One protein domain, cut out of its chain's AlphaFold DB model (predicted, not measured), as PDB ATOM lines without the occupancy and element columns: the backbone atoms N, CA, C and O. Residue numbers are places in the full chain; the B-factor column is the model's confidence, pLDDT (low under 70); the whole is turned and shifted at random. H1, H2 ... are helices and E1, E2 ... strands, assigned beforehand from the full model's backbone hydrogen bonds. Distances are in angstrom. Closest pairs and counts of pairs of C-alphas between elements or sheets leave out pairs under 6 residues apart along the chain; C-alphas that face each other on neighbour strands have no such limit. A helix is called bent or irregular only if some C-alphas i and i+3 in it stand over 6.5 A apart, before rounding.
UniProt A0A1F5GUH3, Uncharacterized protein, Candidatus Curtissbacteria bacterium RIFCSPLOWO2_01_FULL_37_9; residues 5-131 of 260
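AT A GLANCE: This is residues 5 to 131 of the 260 residues of an uncharacterized protein of Candidatus Curtissbacteria bacterium RIFCSPLOWO2_01_FULL_37_9 (UniProt A0A1F5GUH3). Helices H1, H2 and the side-by-side pair H3 and H5 follow one another round a horseshoe, with short helix H7 in its middle, packing on H3 and H5. The small hairpin E1 and E2 lies beside H1 within one end, H4 lies within the other, and residues 82 to 88 stick out. The printed part has 127 residues, with seven named helices and two named strands that come along the chain as E1 E2 H1 H2 H3 H4 H5 H6 H7, the sheet E1 - E2 being antiparallel. The class is mostly helix; the whole is compact, with a radius of gyration of the C-alphas of 15.1 A and spans of 42, 34 and 23 A.

IN THESE COORDINATES: E1, residues 5 to 7, begins at C-alpha 5 (-26.672, -36.727, -13.892). E2 is residues 14 to 16 and H1 residues 19 to 26. H2, residues 35 to 45, is 15.5 A long, and H3, residues 48 to 61, 19.8 A. H4, residues 70 to 82, is 15.8 A long and only just irregular, C-alphas 76 and 79 being 6.9 A apart. H5, residues 87 to 110, is 34.2 A long, ends at C-alpha 110 (-25.989, -43.389, -37.727), has a kink of 47 degrees near residue 94, and is irregular, C-alphas 92 and 95 being 7.2 A apart. H6 is residues 115 to 118; H7, residues 121 to 126, ends at C-alpha 126 (-33.575, -32.410, -24.819).

HOW THE PARTS SIT: H3 is the hub. H5, with residues 96 to 107 alone, touches H3 at a shallow tilt of 29 degrees, opposite ways; the closest C-alphas, Ala 61 and Lys 99, are 5.3 A apart. H7 touches H3 at a steep tilt of 59 degrees, closest at C-alphas Ile 125 and Ile 54, 5.7 A. H7 touches H5 at a steep tilt of 58 degrees, closest at C-alphas Leu 121 and Val 104, 6.1 A. H2 and H3 only just touch, only at the corner, with 3 pairs of C-alphas within 8 A; the closest, Leu 44 and Phe 50, are 6.8 A apart. H4 is close to but not clearly touching H7, with C-alphas Tyr 73 and Ile 126 closest at 7.8 A. H6 is close to but not clearly touching H2, with C-alphas Ile 117 and Phe 41 closest at 7.7 A. The hairpin E1 and E2 has N 5 and O 16 within hydrogen-bond range at 2.8 A; the closest C-alphas of E2 and H1, Val 16 and Ile 22, are 6.6 A apart. Every O i to N i+4 pair is within hydrogen-bond range in H1, H2, H3 and H7, 6 of 9 in H4 and 15 of 20 in H5; H6 is too short for such a pair.

THE WHOLE: The C-alphas farthest apart, Ser 20 and Glu 87, are 43.0 A apart. The printed part has no cut and no long link. Its mean pLDDT is 82.0, with residues 8 to 13 and 78 to 92 under 70.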
ATOM      1  N   PHE A   5     -26.072 -35.590 -14.583       86.62
ATOM      2  CA  PHE A   5     -26.672 -36.727 -13.892       86.62
ATOM      3  C   PHE A   5     -27.715 -36.229 -12.899       86.62
ATOM      4  O   PHE A   5     -27.421 -35.366 -12.070       86.62
ATOM      5  N   LEU A   6     -28.922 -36.777 -12.970       82.75
ATOM      6  CA  LEU A   6     -30.035 -36.366 -12.121       82.75
ATOM      7  C   LEU A   6     -30.099 -37.210 -10.848       82.75
ATOM      8  O   LEU A   6     -29.888 -38.417 -10.892       82.75
ATOM      9  N   ILE A   7     -30.363 -36.577  -9.704       75.88
ATOM     10  CA  ILE A   7     -30.346 -37.224  -8.384       75.88
ATOM     11  C   ILE A   7     -31.767 -37.493  -7.890       75.88
ATOM     12  O   ILE A   7     -32.435 -36.551  -7.480       75.88
ATOM     13  N   GLY A   8     -32.172 -38.764  -7.801       67.25
ATOM     14  CA  GLY A   8     -33.471 -39.196  -7.257       67.25
ATOM     15  C   GLY A   8     -34.642 -39.012  -8.232       67.25
ATOM     16  O   GLY A   8     -34.568 -38.187  -9.129       67.25
ATOM     17  N   ASN A   9     -35.725 -39.780  -8.070       55.69
ATOM     18  CA  ASN A   9     -36.772 -39.859  -9.103       55.69
ATOM     19  C   ASN A   9     -38.053 -39.082  -8.785       55.69
ATOM     20  O   ASN A   9     -38.842 -38.919  -9.712       55.69
ATOM     21  N   ASP A  10     -38.287 -38.581  -7.557       53.25
ATOM     22  CA  ASP A  10     -39.547 -37.858  -7.305       53.25
ATOM     23  C   ASP A  10     -39.602 -36.963  -6.035       53.25
ATOM     24  O   ASP A  10     -39.851 -37.455  -4.928       53.25
ATOM     25  N   PRO A  11     -39.409 -35.633  -6.162       51.84
ATOM     26  CA  PRO A  11     -38.708 -34.954  -7.248       51.84
ATOM     27  C   PRO A  11     -37.188 -35.166  -7.131       51.84
ATOM     28  O   PRO A  11     -36.670 -35.345  -6.021       51.84
ATOM     29  N   PRO A  12     -36.442 -35.109  -8.244       59.56
ATOM     30  CA  PRO A  12     -34.990 -35.097  -8.187       59.56
ATOM     31  C   PRO A  12     -34.480 -33.907  -7.369       59.56
ATOM     32  O   PRO A  12     -34.937 -32.771  -7.506       59.56
ATOM     33  N   VAL A  13     -33.491 -34.182  -6.526       64.19
ATOM     34  CA  VAL A  13     -32.846 -33.227  -5.617       64.19
ATOM     35  C   VAL A  13     -31.983 -32.220  -6.391       64.19
ATOM     36  O   VAL A  13     -31.762 -31.110  -5.913       64.19
ATOM     37  N   GLY A  14     -31.501 -32.587  -7.584       73.62
ATOM     38  CA  GLY A  14     -30.725 -31.711  -8.459       73.62
ATOM     39  C   GLY A  14     -30.017 -32.449  -9.597       73.62
ATOM     40  O   GLY A  14     -30.138 -33.668  -9.737       73.62
ATOM     41  N   ALA A  15     -29.256 -31.692 -10.388       82.12
ATOM     42  CA  ALA A  15     -28.434 -32.180 -11.489       82.12
ATOM     43  C   ALA A  15     -26.947 -31.925 -11.187       82.12
ATOM     44  O   ALA A  15     -26.582 -30.817 -10.794       82.12
ATOM     45  N   VAL A  16     -26.089 -32.928 -11.374       86.06
ATOM     46  CA  VAL A  16     -24.645 -32.864 -11.072       86.06
ATOM     47  C   VAL A  16     -23.807 -33.305 -12.265       86.06
ATOM     48  O   VAL A  16     -24.291 -34.022 -13.137       86.06
ATOM     49  N   SER A  17     -22.544 -32.889 -12.328       87.62
ATOM     50  CA  SER A  17     -21.658 -33.260 -13.444       87.62
ATOM     51  C   SER A  17     -20.321 -33.834 -13.021       87.62
ATOM     52  O   SER A  17     -19.656 -34.458 -13.849       87.62
ATOM     53  N   GLU A  18     -19.912 -33.627 -11.771       90.50
ATOM     54  CA  GLU A  18     -18.624 -34.096 -11.281       90.50
ATOM     55  C   GLU A  18     -18.750 -35.427 -10.544       90.50
ATOM     56  O   GLU A  18     -19.697 -35.672  -9.796       90.50
ATOM     57  N   TRP A  19     -17.744 -36.295 -10.699       89.25
ATOM     58  CA  TRP A  19     -17.725 -37.577  -9.988       89.25
ATOM     59  C   TRP A  19     -17.735 -37.398  -8.468       89.25
ATOM     60  O   TRP A  19     -18.316 -38.214  -7.762       89.25
ATOM     61  N   SER A  20     -17.098 -36.346  -7.946       90.00
ATOM     62  CA  SER A  20     -17.111 -36.034  -6.513       90.00
ATOM     63  C   SER A  20     -18.527 -35.768  -5.998       90.00
ATOM     64  O   SER A  20     -18.888 -36.254  -4.927       90.00
ATOM     65  N   GLU A  21     -19.340 -35.052  -6.775       88.06
ATOM     66  CA  GLU A  21     -20.742 -34.781  -6.461       88.06
ATOM     67  C   GLU A  21     -21.565 -36.068  -6.541       88.06
ATOM     68  O   GLU A  21     -22.242 -36.424  -5.581       88.06
ATOM     69  N   ILE A  22     -21.440 -36.821  -7.638       85.94
ATOM     70  CA  ILE A  22     -22.145 -38.097  -7.845       85.94
ATOM     71  C   ILE A  22     -21.811 -39.089  -6.732       85.94
ATOM     72  O   ILE A  22     -22.711 -39.695  -6.153       85.94
ATOM     73  N   LYS A  23     -20.526 -39.215  -6.379       87.25
ATOM     74  CA  LYS A  23     -20.067 -40.088  -5.299       87.25
ATOM     75  C   LYS A  23     -20.676 -39.684  -3.957       87.25
ATOM     76  O   LYS A  23     -21.139 -40.549  -3.233       87.25
ATOM     77  N   ASN A  24     -20.750 -38.389  -3.648       86.88
ATOM     78  CA  ASN A  24     -21.390 -37.911  -2.419       86.88
ATOM     79  C   ASN A  24     -22.874 -38.310  -2.334       86.88
ATOM     80  O   ASN A  24     -23.367 -38.570  -1.243       86.88
ATOM     81  N   TYR A  25     -23.599 -38.368  -3.455       84.38
ATOM     82  CA  TYR A  25     -24.988 -38.846  -3.473       84.38
ATOM     83  C   TYR A  25     -25.099 -40.371  -3.474       84.38
ATOM     84  O   TYR A  25     -26.015 -40.910  -2.850       84.38
ATOM     85  N   LYS A  26     -24.149 -41.064  -4.109       82.31
ATOM     86  CA  LYS A  26     -24.016 -42.520  -4.036       82.31
ATOM     87  C   LYS A  26     -23.786 -42.986  -2.598       82.31
ATOM     88  O   LYS A  26     -24.596 -43.752  -2.100       82.31
ATOM     89  N   ASP A  27     -22.805 -42.408  -1.905       84.25
ATOM     90  CA  ASP A  27     -22.453 -42.715  -0.506       84.25
ATOM     91  C   ASP A  27     -23.599 -42.391   0.490       84.25
ATOM     92  O   ASP A  27     -23.534 -42.721   1.675       84.25
ATOM     93  N   LYS A  28     -24.670 -41.742   0.011       83.88
ATOM     94  CA  LYS A  28     -25.909 -41.434   0.737       83.88
ATOM     95  C   LYS A  28     -27.115 -42.271   0.281       83.88
ATOM     96  O   LYS A  28     -28.223 -42.007   0.739       83.88
ATOM     97  N   GLY A  29     -26.934 -43.218  -0.638       80.50
ATOM     98  CA  GLY A  29     -27.983 -44.106  -1.149       80.50
ATOM     99  C   GLY A  29     -28.934 -43.496  -2.189       80.50
ATOM    100  O   GLY A  29     -29.962 -44.101  -2.483       80.50
ATOM    101  N   TYR A  30     -28.631 -42.320  -2.753       77.94
ATOM    102  CA  TYR A  30     -29.517 -41.635  -3.714       77.94
ATOM    103  C   TYR A  30     -29.273 -42.006  -5.180       77.94
ATOM    104  O   TYR A  30     -30.099 -41.685  -6.031       77.94
ATOM    105  N   LEU A  31     -28.139 -42.636  -5.491       77.56
ATOM    106  CA  LEU A  31     -27.710 -42.929  -6.856       77.56
ATOM    107  C   LEU A  31     -27.057 -44.307  -6.939       77.56
ATOM    108  O   LEU A  31     -26.163 -44.615  -6.157       77.56
ATOM    109  N   SER A  32     -27.461 -45.096  -7.935       72.56
ATOM    110  CA  SER A  32     -26.796 -46.348  -8.307       72.56
ATOM    111  C   SER A  32     -25.537 -46.170  -9.183       72.56
ATOM    112  O   SER A  32     -24.544 -46.858  -8.905       72.56
ATOM    113  N   PRO A  33     -25.499 -45.258 -10.195       71.50
ATOM    114  CA  PRO A  33     -24.479 -45.277 -11.241       71.50
ATOM    115  C   PRO A  33     -23.053 -45.480 -10.729       71.50
ATOM    116  O   PRO A  33     -22.494 -44.695  -9.959       71.50
ATOM    117  N   GLY A  34     -22.454 -46.582 -11.176       74.12
ATOM    118  CA  GLY A  34     -21.051 -46.883 -10.945       74.12
ATOM    119  C   GLY A  34     -20.123 -45.888 -11.643       74.12
ATOM    120  O   GLY A  34     -20.505 -45.150 -12.552       74.12
ATOM    121  N   LYS A  35     -18.850 -45.913 -11.244       83.44
ATOM    122  CA  LYS A  35     -17.807 -45.068 -11.840       83.44
ATOM    123  C   LYS A  35     -17.647 -45.313 -13.342       83.44
ATOM    124  O   LYS A  35     -17.271 -44.398 -14.070       83.44
ATOM    125  N   ASP A  36     -17.944 -46.523 -13.801       84.25
ATOM    126  CA  ASP A  36     -17.840 -46.882 -15.212       84.25
ATOM    127  C   ASP A  36     -18.968 -46.263 -16.040       84.25
ATOM    128  O   ASP A  36     -18.677 -45.646 -17.059       84.25
ATOM    129  N   TYR A  37     -20.211 -46.253 -15.544       83.62
ATOM    130  CA  TYR A  37     -21.298 -45.491 -16.173       83.62
ATOM    131  C   TYR A  37     -20.962 -44.005 -16.276       83.62
ATOM    132  O   TYR A  37     -21.094 -43.410 -17.341       83.62
ATOM    133  N   PHE A  38     -20.441 -43.411 -15.198       87.31
ATOM    134  CA  PHE A  38     -19.975 -42.025 -15.230       87.31
ATOM    135  C   PHE A  38     -18.936 -41.790 -16.338       87.31
ATOM    136  O   PHE A  38     -19.053 -40.841 -17.114       87.31
ATOM    137  N   ARG A  39     -17.934 -42.672 -16.442       89.12
ATOM    138  CA  ARG A  39     -16.877 -42.585 -17.460       89.12
ATOM    139  C   ARG A  39     -17.420 -42.684 -18.879       89.12
ATOM    140  O   ARG A  39     -16.922 -41.963 -19.736       89.12
ATOM    141  N   ILE A  40     -18.422 -43.529 -19.120       90.06
ATOM    142  CA  ILE A  40     -19.048 -43.684 -20.440       90.06
ATOM    143  C   ILE A  40     -19.648 -42.352 -20.901       90.06
ATOM    144  O   ILE A  40     -19.286 -41.860 -21.968       90.06
ATOM    145  N   PHE A  41     -20.485 -41.705 -20.085       90.25
ATOM    146  CA  PHE A  41     -21.054 -40.406 -20.468       90.25
ATOM    147  C   PHE A  41     -19.998 -39.307 -20.550       90.25
ATOM    148  O   PHE A  41     -20.052 -38.480 -21.452       90.25
ATOM    149  N   LYS A  42     -18.990 -39.313 -19.674       91.31
ATOM    150  CA  LYS A  42     -17.878 -38.362 -19.797       91.31
ATOM    151  C   LYS A  42     -17.073 -38.550 -21.077       91.31
ATOM    152  O   LYS A  42     -16.676 -37.562 -21.682       91.31
ATOM    153  N   ALA A  43     -16.885 -39.780 -21.544       91.69
ATOM    154  CA  ALA A  43     -16.267 -40.024 -22.842       91.69
ATOM    155  C   ALA A  43     -17.115 -39.447 -23.992       91.69
ATOM    156  O   ALA A  43     -16.556 -38.876 -24.928       91.69
ATOM    157  N   LEU A  44     -18.450 -39.515 -23.899       92.50
ATOM    158  CA  LEU A  44     -19.348 -38.900 -24.885       92.50
ATOM    159  C   LEU A  44     -19.235 -37.372 -24.933       92.50
ATOM    160  O   LEU A  44     -19.364 -36.807 -26.016       92.50
ATOM    161  N   GLU A  45     -18.952 -36.699 -23.811       92.38
ATOM    162  CA  GLU A  45     -18.730 -35.240 -23.795       92.38
ATOM    163  C   GLU A  45     -17.570 -34.811 -24.712       92.38
ATOM    164  O   GLU A  45     -17.566 -33.680 -25.202       92.38
ATOM    165  N   HIS A  46     -16.618 -35.720 -24.958       93.06
ATOM    166  CA  HIS A  46     -15.445 -35.525 -25.813       93.06
ATOM    167  C   HIS A  46     -15.582 -36.158 -27.207       93.06
ATOM    168  O   HIS A  46     -14.688 -36.006 -28.042       93.06
ATOM    169  N   ASN A  47     -16.677 -36.868 -27.486       94.00
ATOM    170  CA  ASN A  47     -16.907 -37.477 -28.788       94.00
ATOM    171  C   ASN A  47     -17.516 -36.444 -29.752       94.00
ATOM    172  O   ASN A  47     -18.708 -36.148 -29.706       94.00
ATOM    173  N   SER A  48     -16.683 -35.912 -30.651       93.69
ATOM    174  CA  SER A  48     -17.101 -34.872 -31.604       93.69
ATOM    175  C   SER A  48     -18.163 -35.321 -32.616       93.69
ATOM    176  O   SER A  48     -18.922 -34.490 -33.108       93.69
ATOM    177  N   GLU A  49     -18.225 -36.612 -32.949       94.06
ATOM    178  CA  GLU A  49     -19.239 -37.158 -33.855       94.06
ATOM    179  C   GLU A  49     -20.597 -37.204 -33.152       94.06
ATOM    180  O   GLU A  49     -21.582 -36.673 -33.661       94.06
ATOM    181  N   PHE A  50     -20.614 -37.722 -31.924       95.12
ATOM    182  CA  PHE A  50     -21.798 -37.726 -31.077       95.12
ATOM    183  C   PHE A  50     -22.302 -36.307 -30.783       95.12
ATOM    184  O   PHE A  50     -23.493 -36.035 -30.903       95.12
ATOM    185  N   GLU A  51     -21.409 -35.368 -30.457       95.06
ATOM    186  CA  GLU A  51     -21.789 -33.974 -30.218       95.06
ATOM    187  C   GLU A  51     -22.444 -33.333 -31.449       95.06
ATOM    188  O   GLU A  51     -23.479 -32.679 -31.314       95.06
ATOM    189  N   LYS A  52     -21.895 -33.550 -32.651       95.62
ATOM    190  CA  LYS A  52     -22.504 -33.058 -33.898       95.62
ATOM    191  C   LYS A  52     -23.901 -33.626 -34.103       95.62
ATOM    192  O   LYS A  52     -24.806 -32.887 -34.487       95.62
ATOM    193  N   GLU A  53     -24.076 -34.911 -33.825       96.06
ATOM    194  CA  GLU A  53     -25.365 -35.584 -33.945       96.06
ATOM    195  C   GLU A  53     -26.406 -35.035 -32.962       96.06
ATOM    196  O   GLU A  53     -27.543 -34.765 -33.359       96.06
ATOM    197  N   ILE A  54     -26.014 -34.762 -31.714       96.62
ATOM    198  CA  ILE A  54     -26.897 -34.138 -30.722       96.62
ATOM    199  C   ILE A  54     -27.241 -32.692 -31.099       96.62
ATOM    200  O   ILE A  54     -28.402 -32.294 -30.998       96.62
ATOM    201  N   LEU A  55     -26.275 -31.897 -31.567       96.44
ATOM    202  CA  LEU A  55     -26.528 -30.517 -31.999       96.44
ATOM    203  C   LEU A  55     -27.458 -30.460 -33.218       96.44
ATOM    204  O   LEU A  55     -28.364 -29.625 -33.265       96.44
ATOM    205  N   LEU A  56     -27.281 -31.372 -34.179       96.81
ATOM    206  CA  LEU A  56     -28.172 -31.503 -35.329       96.81
ATOM    207  C   LEU A  56     -29.586 -31.906 -34.894       96.81
ATOM    208  O   LEU A  56     -30.554 -31.277 -35.322       96.81
ATOM    209  N   ALA A  57     -29.703 -32.894 -34.005       96.81
ATOM    210  CA  ALA A  57     -30.983 -33.314 -33.446       96.81
ATOM    211  C   ALA A  57     -31.704 -32.161 -32.731       96.81
ATOM    212  O   ALA A  57     -32.882 -31.917 -32.986       96.81
ATOM    213  N   ARG A  58     -30.988 -31.394 -31.899       96.00
ATOM    214  CA  ARG A  58     -31.536 -30.210 -31.217       96.00
ATOM    215  C   ARG A  58     -32.063 -29.188 -32.212       96.00
ATOM    216  O   ARG A  58     -33.214 -28.771 -32.106       96.00
ATOM    217  N   LYS A  59     -31.266 -28.849 -33.225       96.62
ATOM    218  CA  LYS A  59     -31.674 -27.919 -34.282       96.62
ATOM    219  C   LYS A  59     -32.946 -28.386 -34.999       96.62
ATOM    220  O   LYS A  59     -33.868 -27.592 -35.167       96.62
ATOM    221  N   ASN A  60     -33.019 -29.661 -35.382       95.44
ATOM    222  CA  ASN A  60     -34.172 -30.235 -36.084       95.44
ATOM    223  C   ASN A  60     -35.431 -30.294 -35.204       95.44
ATOM    224  O   ASN A  60     -36.545 -30.087 -35.690       95.44
ATOM    225  N   ALA A  61     -35.260 -30.536 -33.905       91.00
ATOM    226  CA  ALA A  61     -36.342 -30.544 -32.928       91.00
ATOM    227  C   ALA A  61     -36.801 -29.133 -32.506       91.00
ATOM    228  O   ALA A  61     -37.849 -29.005 -31.873       91.00
ATOM    229  N   GLY A  62     -36.068 -28.078 -32.881       91.50
ATOM    230  CA  GLY A  62     -36.345 -26.699 -32.461       91.50
ATOM    231  C   GLY A  62     -35.882 -26.389 -31.035       91.50
ATOM    232  O   GLY A  62     -36.440 -25.510 -30.384       91.50
ATOM    233  N   LEU A  63     -34.883 -27.121 -30.542       92.38
ATOM    234  CA  LEU A  63     -34.282 -26.951 -29.225       92.38
ATOM    235  C   LEU A  63     -33.069 -26.007 -29.279       92.38
ATOM    236  O   LEU A  63     -32.357 -25.968 -30.289       92.38
ATOM    237  N   PRO A  64     -32.767 -25.289 -28.181       94.12
ATOM    238  CA  PRO A  64     -31.512 -24.556 -28.045       94.12
ATOM    239  C   PRO A  64     -30.301 -25.484 -28.184       94.12
ATOM    240  O   PRO A  64     -30.337 -26.626 -27.731       94.12
ATOM    241  N   GLU A  65     -29.179 -24.983 -28.709       92.75
ATOM    242  CA  GLU A  65     -27.942 -25.777 -28.846       92.75
ATOM    243  C   GLU A  65     -27.449 -26.350 -27.515       92.75
ATOM    244  O   GLU A  65     -26.927 -27.462 -27.470       92.75
ATOM    245  N   LYS A  66     -27.643 -25.613 -26.416       90.69
ATOM    246  CA  LYS A  66     -27.283 -26.056 -25.063       90.69
ATOM    247  C   LYS A  66     -28.274 -27.061 -24.463       90.69
ATOM    248  O   LYS A  66     -27.974 -27.616 -23.413       90.69
ATOM    249  N   GLY A  67     -29.399 -27.317 -25.131       91.88
ATOM    250  CA  GLY A  67     -30.557 -27.988 -24.554       91.88
ATOM    251  C   GLY A  67     -31.359 -27.059 -23.637       91.88
ATOM    252  O   GLY A  67     -30.963 -25.916 -23.387       91.88
ATOM    253  N   ILE A  68     -32.506 -27.537 -23.164       89.75
ATOM    254  CA  ILE A  68     -33.309 -26.830 -22.159       89.75
ATOM    255  C   ILE A  68     -32.775 -27.090 -20.748       89.75
ATOM    256  O   ILE A  68     -32.091 -28.085 -20.501       89.75
ATOM    257  N   SER A  69     -33.052 -26.173 -19.821       88.12
ATOM    258  CA  SER A  69     -32.611 -26.317 -18.433       88.12
ATOM    259  C   SER A  69     -33.350 -27.454 -17.729       88.12
ATOM    260  O   SER A  69     -34.431 -27.863 -18.149       88.12
ATOM    261  N   TRP A  70     -32.770 -27.951 -16.631       82.50
ATOM    262  CA  TRP A  70     -33.402 -28.988 -15.816       82.50
ATOM    263  C   TRP A  70     -34.783 -28.547 -15.316       82.50
ATOM    264  O   TRP A  70     -35.743 -29.294 -15.457       82.50
ATOM    265  N   ASP A  71     -34.896 -27.322 -14.798       81.38
ATOM    266  CA  ASP A  71     -36.169 -26.808 -14.291       81.38
ATOM    267  C   ASP A  71     -37.231 -26.745 -15.398       81.38
ATOM    268  O   ASP A  71     -38.364 -27.179 -15.198       81.38
ATOM    269  N   ASP A  72     -36.859 -26.267 -16.588       81.88
ATOM    270  CA  ASP A  72     -37.771 -26.195 -17.731       81.88
ATOM    271  C   ASP A  72     -38.188 -27.596 -18.201       81.88
ATOM    272  O   ASP A  72     -39.373 -27.871 -18.383       81.88
ATOM    273  N   TYR A  73     -37.230 -28.522 -18.304       80.94
ATOM    274  CA  TYR A  73     -37.508 -29.921 -18.611       80.94
ATOM    275  C   TYR A  73     -38.448 -30.556 -17.580       80.94
ATOM    276  O   TYR A  73     -39.447 -31.164 -17.959       80.94
ATOM    277  N   TYR A  74     -38.187 -30.373 -16.286       75.88
ATOM    278  CA  TYR A  74     -38.976 -30.952 -15.202       75.88
ATOM    279  C   TYR A  74     -40.434 -30.486 -15.224       75.88
ATOM    280  O   TYR A  74     -41.354 -31.307 -15.241       75.88
ATOM    281  N   TYR A  75     -40.647 -29.167 -15.244       74.38
ATOM    282  CA  TYR A  75     -41.982 -28.588 -15.124       74.38
ATOM    283  C   TYR A  75     -42.809 -28.711 -16.404       74.38
ATOM    284  O   TYR A  75     -44.031 -28.809 -16.307       74.38
ATOM    285  N   ASN A  76     -42.172 -28.725 -17.581       74.50
ATOM    286  CA  ASN A  76     -42.891 -28.664 -18.855       74.50
ATOM    287  C   ASN A  76     -42.876 -29.969 -19.669       74.50
ATOM    288  O   ASN A  76     -43.725 -30.114 -20.545       74.50
ATOM    289  N   TYR A  77     -41.962 -30.914 -19.399       72.44
ATOM    290  CA  TYR A  77     -41.767 -32.100 -20.254       72.44
ATOM    291  C   TYR A  77     -41.686 -33.428 -19.478       72.44
ATOM    292  O   TYR A  77     -42.313 -34.409 -19.874       72.44
ATOM    293  N   TYR A  78     -40.967 -33.477 -18.355       66.50
ATOM    294  CA  TYR A  78     -40.760 -34.696 -17.564       66.50
ATOM    295  C   TYR A  78     -42.053 -35.191 -16.906       66.50
ATOM    296  O   TYR A  78     -42.398 -36.366 -17.013       66.50
ATOM    297  N   LEU A  79     -42.821 -34.293 -16.277       54.78
ATOM    298  CA  LEU A  79     -44.089 -34.649 -15.626       54.78
ATOM    299  C   LEU A  79     -45.157 -35.161 -16.611       54.78
ATOM    300  O   LEU A  79     -45.999 -35.965 -16.216       54.78
ATOM    301  N   GLU A  80     -45.107 -34.740 -17.877       50.28
ATOM    302  CA  GLU A  80     -45.978 -35.245 -18.951       50.28
ATOM    303  C   GLU A  80     -45.580 -36.659 -19.402       50.28
ATOM    304  O   GLU A  80     -46.448 -37.468 -19.723       50.28
ATOM    305  N   SER A  81     -44.286 -37.001 -19.361       47.06
ATOM    306  CA  SER A  81     -43.801 -38.357 -19.678       47.06
ATOM    307  C   SER A  81     -44.190 -39.410 -18.627       47.06
ATOM    308  O   SER A  81     -44.220 -40.602 -18.930       47.06
ATOM    309  N   LEU A  82     -44.535 -38.973 -17.406       42.53
ATOM    310  CA  LEU A  82     -44.849 -39.832 -16.257       42.53
ATOM    311  C   LEU A  82     -46.339 -39.882 -15.876       42.53
ATOM    312  O   LEU A  82     -46.718 -40.692 -15.029       42.53
ATOM    313  N   ARG A  83     -47.210 -39.039 -16.452       39.53
ATOM    314  CA  ARG A  83     -48.627 -38.943 -16.050       39.53
ATOM    315  C   ARG A  83     -49.595 -39.248 -17.190       39.53
ATOM    316  O   ARG A  83     -49.485 -38.745 -18.303       39.53
ATOM    317  N   VAL A  84     -50.634 -40.021 -16.871       37.97
ATOM    318  CA  VAL A  84     -51.831 -40.178 -17.709       37.97
ATOM    319  C   VAL A  84     -52.682 -38.905 -17.576       37.97
ATOM    320  O   VAL A  84     -53.649 -38.879 -16.820       37.97
ATOM    321  N   TYR A  85     -52.304 -37.821 -18.255       37.88
ATOM    322  CA  TYR A  85     -53.134 -36.612 -18.331       37.88
ATOM    323  C   TYR A  85     -54.263 -36.734 -19.365       37.88
ATOM    324  O   TYR A  85     -54.290 -37.652 -20.198       37.88
ATOM    325  N   SER A  86     -55.204 -35.790 -19.274       48.88
ATOM    326  CA  SER A  86     -56.336 -35.609 -20.183       48.88
ATOM    327  C   SER A  86     -55.878 -35.491 -21.649       48.88
ATOM    328  O   SER A  86     -54.753 -35.078 -21.929       48.88
ATOM    329  N   GLU A  87     -56.727 -35.858 -22.616       53.84
ATOM    330  CA  GLU A  87     -56.363 -35.835 -24.049       53.84
ATOM    331  C   GLU A  87     -55.921 -34.451 -24.566       53.84
ATOM    332  O   GLU A  87     -55.177 -34.374 -25.546       53.84
ATOM    333  N   GLN A  88     -56.330 -33.364 -23.903       52.03
ATOM    334  CA  GLN A  88     -55.988 -31.996 -24.297       52.03
ATOM    335  C   GLN A  88     -54.519 -31.646 -24.012       52.03
ATOM    336  O   GLN A  88     -53.859 -31.092 -24.895       52.03
ATOM    337  N   ASP A  89     -53.976 -32.034 -22.856       49.28
ATOM    338  CA  ASP A  89     -52.588 -31.726 -22.471       49.28
ATOM    339  C   ASP A  89     -51.573 -32.541 -23.287       49.28
ATOM    340  O   ASP A  89     -50.570 -32.005 -23.770       49.28
ATOM    341  N   LYS A  90     -51.917 -33.801 -23.601       55.47
ATOM    342  CA  LYS A  90     -51.142 -34.661 -24.510       55.47
ATOM    343  C   LYS A  90     -50.937 -34.019 -25.882       55.47
ATOM    344  O   LYS A  90     -49.882 -34.201 -26.483       55.47
ATOM    345  N   SER A  91     -51.918 -33.269 -26.391       60.53
ATOM    346  CA  SER A  91     -51.852 -32.676 -27.734       60.53
ATOM    347  C   SER A  91     -50.784 -31.584 -27.867       60.53
ATOM    348  O   SER A  91     -50.159 -31.478 -28.921       60.53
ATOM    349  N   LYS A  92     -50.514 -30.826 -26.794       63.41
ATOM    350  CA  LYS A  92     -49.609 -29.667 -26.810       63.41
ATOM    351  C   LYS A  92     -48.147 -30.065 -27.024       63.41
ATOM    352  O   LYS A  92     -47.415 -29.359 -27.714       63.41
ATOM    353  N   TYR A  93     -47.730 -31.192 -26.450       71.25
ATOM    354  CA  TYR A  93     -46.336 -31.649 -26.489       71.25
ATOM    355  C   TYR A  93     -46.112 -32.852 -27.408       71.25
ATOM    356  O   TYR A  93     -44.967 -33.212 -27.679       71.25
ATOM    357  N   LYS A  94     -47.182 -33.446 -27.952       74.06
ATOM    358  CA  LYS A  94     -47.103 -34.572 -28.893       74.06
ATOM    359  C   LYS A  94     -46.193 -34.273 -30.082       74.06
ATOM    360  O   LYS A  94     -45.317 -35.072 -30.396       74.06
ATOM    361  N   ASP A  95     -46.346 -33.104 -30.700       80.19
ATOM    362  CA  ASP A  95     -45.529 -32.718 -31.855       80.19
ATOM    363  C   ASP A  95     -44.051 -32.529 -31.495       80.19
ATOM    364  O   ASP A  95     -43.173 -32.796 -32.318       80.19
ATOM    365  N   PHE A  96     -43.761 -32.094 -30.267       84.81
ATOM    366  CA  PHE A  96     -42.399 -31.979 -29.758       84.81
ATOM    367  C   PHE A  96     -41.759 -33.360 -29.574       84.81
ATOM    368  O   PHE A  96     -40.705 -33.625 -30.153       84.81
ATOM    369  N   PHE A  97     -42.421 -34.269 -28.853       83.44
ATOM    370  CA  PHE A  97     -41.891 -35.615 -28.616       83.44
ATOM    371  C   PHE A  97     -41.757 -36.426 -29.906       83.44
ATOM    372  O   PHE A  97     -40.758 -37.114 -30.073       83.44
ATOM    373  N   ILE A  98     -42.669 -36.266 -30.874       85.19
ATOM    374  CA  ILE A  98     -42.534 -36.881 -32.204       85.19
ATOM    375  C   ILE A  98     -41.264 -36.395 -32.917       85.19
ATOM    376  O   ILE A  98     -40.588 -37.182 -33.580       85.19
ATOM    377  N   LYS A  99     -40.927 -35.101 -32.824       90.00
ATOM    378  CA  LYS A  99     -39.687 -34.575 -33.419       90.00
ATOM    379  C   LYS A  99     -38.459 -35.163 -32.731       90.00
ATOM    380  O   LYS A  99     -37.557 -35.619 -33.424       90.00
ATOM    381  N   VAL A 100     -38.447 -35.202 -31.397       91.00
ATOM    382  CA  VAL A 100     -37.342 -35.798 -30.631       91.00
ATOM    383  C   VAL A 100     -37.191 -37.284 -30.960       91.00
ATOM    384  O   VAL A 100     -36.094 -37.719 -31.288       91.00
ATOM    385  N   GLU A 101     -38.278 -38.055 -30.974       89.69
ATOM    386  CA  GLU A 101     -38.274 -39.488 -31.291       89.69
ATOM    387  C   GLU A 101     -37.735 -39.774 -32.702       89.69
ATOM    388  O   GLU A 101     -36.956 -40.710 -32.908       89.69
ATOM    389  N   LYS A 102     -38.095 -38.947 -33.694       94.44
ATOM    390  CA  LYS A 102     -37.524 -39.044 -35.047       94.44
ATOM    391  C   LYS A 102     -36.008 -38.871 -35.032       94.44
ATOM    392  O   LYS A 102     -35.309 -39.653 -35.677       94.44
ATOM    393  N   GLU A 103     -35.503 -37.892 -34.288       96.56
ATOM    394  CA  GLU A 103     -34.063 -37.656 -34.174       96.56
ATOM    395  C   GLU A 103     -33.353 -38.760 -33.384       96.56
ATOM    396  O   GLU A 103     -32.291 -39.211 -33.805       96.56
ATOM    397  N   VAL A 104     -33.961 -39.279 -32.314       94.19
ATOM    398  CA  VAL A 104     -33.472 -40.463 -31.589       94.19
ATOM    399  C   VAL A 104     -33.289 -41.634 -32.556       94.19
ATOM    400  O   VAL A 104     -32.205 -42.213 -32.641       94.19
ATOM    401  N   ASN A 105     -34.315 -41.952 -33.347       94.44
ATOM    402  CA  ASN A 105     -34.262 -43.035 -34.331       94.44
ATOM    403  C   ASN A 105     -33.226 -42.789 -35.436       94.44
ATOM    404  O   ASN A 105     -32.645 -43.742 -35.956       94.44
ATOM    405  N   ARG A 106     -32.983 -41.527 -35.804       96.62
ATOM    406  CA  ARG A 106     -31.941 -41.145 -36.764       96.62
ATOM    407  C   ARG A 106     -30.545 -41.396 -36.192       96.62
ATOM    408  O   ARG A 106     -29.744 -42.050 -36.852       96.62
ATOM    409  N   ILE A 107     -30.272 -40.952 -34.964       95.56
ATOM    410  CA  ILE A 107     -28.977 -41.163 -34.297       95.56
ATOM    411  C   ILE A 107     -28.695 -42.659 -34.127       95.56
ATOM    412  O   ILE A 107     -27.607 -43.104 -34.482       95.56
ATOM    413  N   LYS A 108     -29.688 -43.454 -33.691       93.88
ATOM    414  CA  LYS A 108     -29.561 -44.921 -33.548       93.88
ATOM    415  C   LYS A 108     -29.155 -45.634 -34.846       93.88
ATOM    416  O   LYS A 108     -28.564 -46.706 -34.790       93.88
ATOM    417  N   LYS A 109     -29.485 -45.068 -36.013       92.44
ATOM    418  CA  LYS A 109     -29.092 -45.609 -37.327       92.44
ATOM    419  C   LYS A 109     -27.698 -45.167 -37.768       92.44
ATOM    420  O   LYS A 109     -27.083 -45.865 -38.566       92.44
ATOM    421  N   ASN A 110     -27.231 -44.019 -37.282       90.81
ATOM    422  CA  ASN A 110     -25.989 -43.389 -37.727       90.81
ATOM    423  C   ASN A 110     -24.787 -43.734 -36.838       90.81
ATOM    424  O   ASN A 110     -23.674 -43.801 -37.343       90.81
ATOM    425  N   ILE A 111     -25.000 -43.953 -35.535       91.44
ATOM    426  CA  ILE A 111     -23.936 -44.258 -34.571       91.44
ATOM    427  C   ILE A 111     -24.297 -45.523 -33.790       91.44
ATOM    428  O   ILE A 111     -25.410 -45.663 -33.284       91.44
ATOM    429  N   THR A 112     -23.328 -46.428 -33.635       90.50
ATOM    430  CA  THR A 112     -23.433 -47.551 -32.697       90.50
ATOM    431  C   THR A 112     -23.178 -47.064 -31.274       90.50
ATOM    432  O   THR A 112     -22.080 -46.614 -30.952       90.50
ATOM    433  N   LEU A 113     -24.193 -47.162 -30.420       89.06
ATOM    434  CA  LEU A 113     -24.140 -46.747 -29.021       89.06
ATOM    435  C   LEU A 113     -24.443 -47.932 -28.107       89.06
ATOM    436  O   LEU A 113     -25.172 -48.848 -28.484       89.06
ATOM    437  N   ASP A 114     -23.899 -47.889 -26.892       88.81
ATOM    438  CA  ASP A 114     -24.293 -48.808 -25.826       88.81
ATOM    439  C   ASP A 114     -25.799 -48.678 -25.541       88.81
ATOM    440  O   ASP A 114     -26.373 -47.586 -25.661       88.81
ATOM    441  N   THR A 115     -26.452 -49.779 -25.166       85.94
ATOM    442  CA  THR A 115     -27.890 -49.803 -24.862       85.94
ATOM    443  C   THR A 115     -28.251 -48.781 -23.784       85.94
ATOM    444  O   THR A 115     -29.217 -48.044 -23.943       85.94
ATOM    445  N   PHE A 116     -27.410 -48.623 -22.761       83.25
ATOM    446  CA  PHE A 116     -27.644 -47.666 -21.683       83.25
ATOM    447  C   PHE A 116     -27.631 -46.211 -22.168       83.25
ATOM    448  O   PHE A 116     -28.410 -45.385 -21.705       83.25
ATOM    449  N   ILE A 117     -26.756 -45.873 -23.120       88.56
ATOM    450  CA  ILE A 117     -26.737 -44.535 -23.738       88.56
ATOM    451  C   ILE A 117     -27.973 -44.362 -24.624       88.56
ATOM    452  O   ILE A 117     -28.593 -43.300 -24.644       88.56
ATOM    453  N   THR A 118     -28.315 -45.416 -25.362       89.50
ATOM    454  CA  THR A 118     -29.432 -45.461 -26.309       89.50
ATOM    455  C   THR A 118     -30.767 -45.165 -25.628       89.50
ATOM    456  O   THR A 118     -31.595 -44.458 -26.205       89.50
ATOM    457  N   ASP A 119     -30.939 -45.648 -24.398       86.31
ATOM    458  CA  ASP A 119     -32.134 -45.447 -23.569       86.31
ATOM    459  C   ASP A 119     -32.220 -44.042 -22.953       86.31
ATOM    460  O   ASP A 119     -33.252 -43.666 -22.410       86.31
ATOM    461  N   GLN A 120     -31.153 -43.247 -23.063       89.06
ATOM    462  CA  GLN A 120     -31.075 -41.874 -22.557       89.06
ATOM    463  C   GLN A 120     -31.052 -40.829 -23.683       89.06
ATOM    464  O   GLN A 120     -30.923 -39.636 -23.415       89.06
ATOM    465  N   LEU A 121     -31.125 -41.243 -24.955       92.56
ATOM    466  CA  LEU A 121     -30.907 -40.352 -26.100       92.56
ATOM    467  C   LEU A 121     -31.887 -39.182 -26.163       92.56
ATOM    468  O   LEU A 121     -31.482 -38.076 -26.509       92.56
ATOM    469  N   ASP A 122     -33.152 -39.399 -25.832       90.75
ATOM    470  CA  ASP A 122     -34.149 -38.334 -25.749       90.75
ATOM    471  C   ASP A 122     -33.757 -37.289 -24.694       90.75
ATOM    472  O   ASP A 122     -33.689 -36.101 -24.996       90.75
ATOM    473  N   ASN A 123     -33.379 -37.722 -23.495       89.50
ATOM    474  CA  ASN A 123     -32.948 -36.864 -22.392       89.50
ATOM    475  C   ASN A 123     -31.652 -36.111 -22.720       89.50
ATOM    476  O   ASN A 123     -31.502 -34.920 -22.414       89.50
ATOM    477  N   LEU A 124     -30.732 -36.778 -23.418       92.94
ATOM    478  CA  LEU A 124     -29.495 -36.185 -23.915       92.94
ATOM    479  C   LEU A 124     -29.769 -35.128 -24.994       92.94
ATOM    480  O   LEU A 124     -29.187 -34.040 -24.944       92.94
ATOM    481  N   ILE A 125     -30.682 -35.395 -25.932       94.25
ATOM    482  CA  ILE A 125     -31.105 -34.425 -26.952       94.25
ATOM    483  C   ILE A 125     -31.785 -33.231 -26.288       94.25
ATOM    484  O   ILE A 125     -31.417 -32.094 -26.576       94.25
ATOM    485  N   ILE A 126     -32.734 -33.466 -25.383       90.75
ATOM    486  CA  ILE A 126     -33.575 -32.410 -24.819       90.75
ATOM    487  C   ILE A 126     -32.759 -31.450 -23.948       90.75
ATOM    488  O   ILE A 126     -32.821 -30.239 -24.161       90.75
ATOM    489  N   GLY A 127     -31.941 -31.961 -23.026       89.94
ATOM    490  CA  GLY A 127     -31.173 -31.103 -22.115       89.94
ATOM    491  C   GLY A 127     -29.805 -31.628 -21.698       89.94
ATOM    492  O   GLY A 127     -29.121 -30.985 -20.907       89.94
ATOM    493  N   GLY A 128     -29.361 -32.763 -22.246       91.50
ATOM    494  CA  GLY A 128     -28.092 -33.370 -21.840       91.50
ATOM    495  C   GLY A 128     -28.201 -34.081 -20.493       91.50
ATOM    496  O   GLY A 128     -27.233 -34.083 -19.737       91.50
ATOM    497  N   PHE A 129     -29.369 -34.639 -20.167       88.38
ATOM    498  CA  PHE A 129     -29.612 -35.295 -18.884       88.38
ATOM    499  C   PHE A 129     -29.410 -36.806 -18.957       88.38
ATOM    500  O   PHE A 129     -29.651 -37.426 -19.991       88.38
ATOM    501  N   VAL A 130     -29.016 -37.386 -17.825       87.50
ATOM    502  CA  VAL A 130     -28.968 -38.829 -17.592       87.50
ATOM    503  C   VAL A 130     -29.789 -39.143 -16.354       87.50
ATOM    504  O   VAL A 130     -29.493 -38.657 -15.255       87.50
ATOM    505  N   PHE A 131     -30.800 -39.982 -16.546       79.88
ATOM    506  CA  PHE A 131     -31.629 -40.510 -15.481       79.88
ATOM    507  C   PHE A 131     -31.024 -41.804 -14.941       79.88
ATOM    508  O   PHE A 131     -30.821 -42.755 -15.699       79.88
TER     509      PHE A 131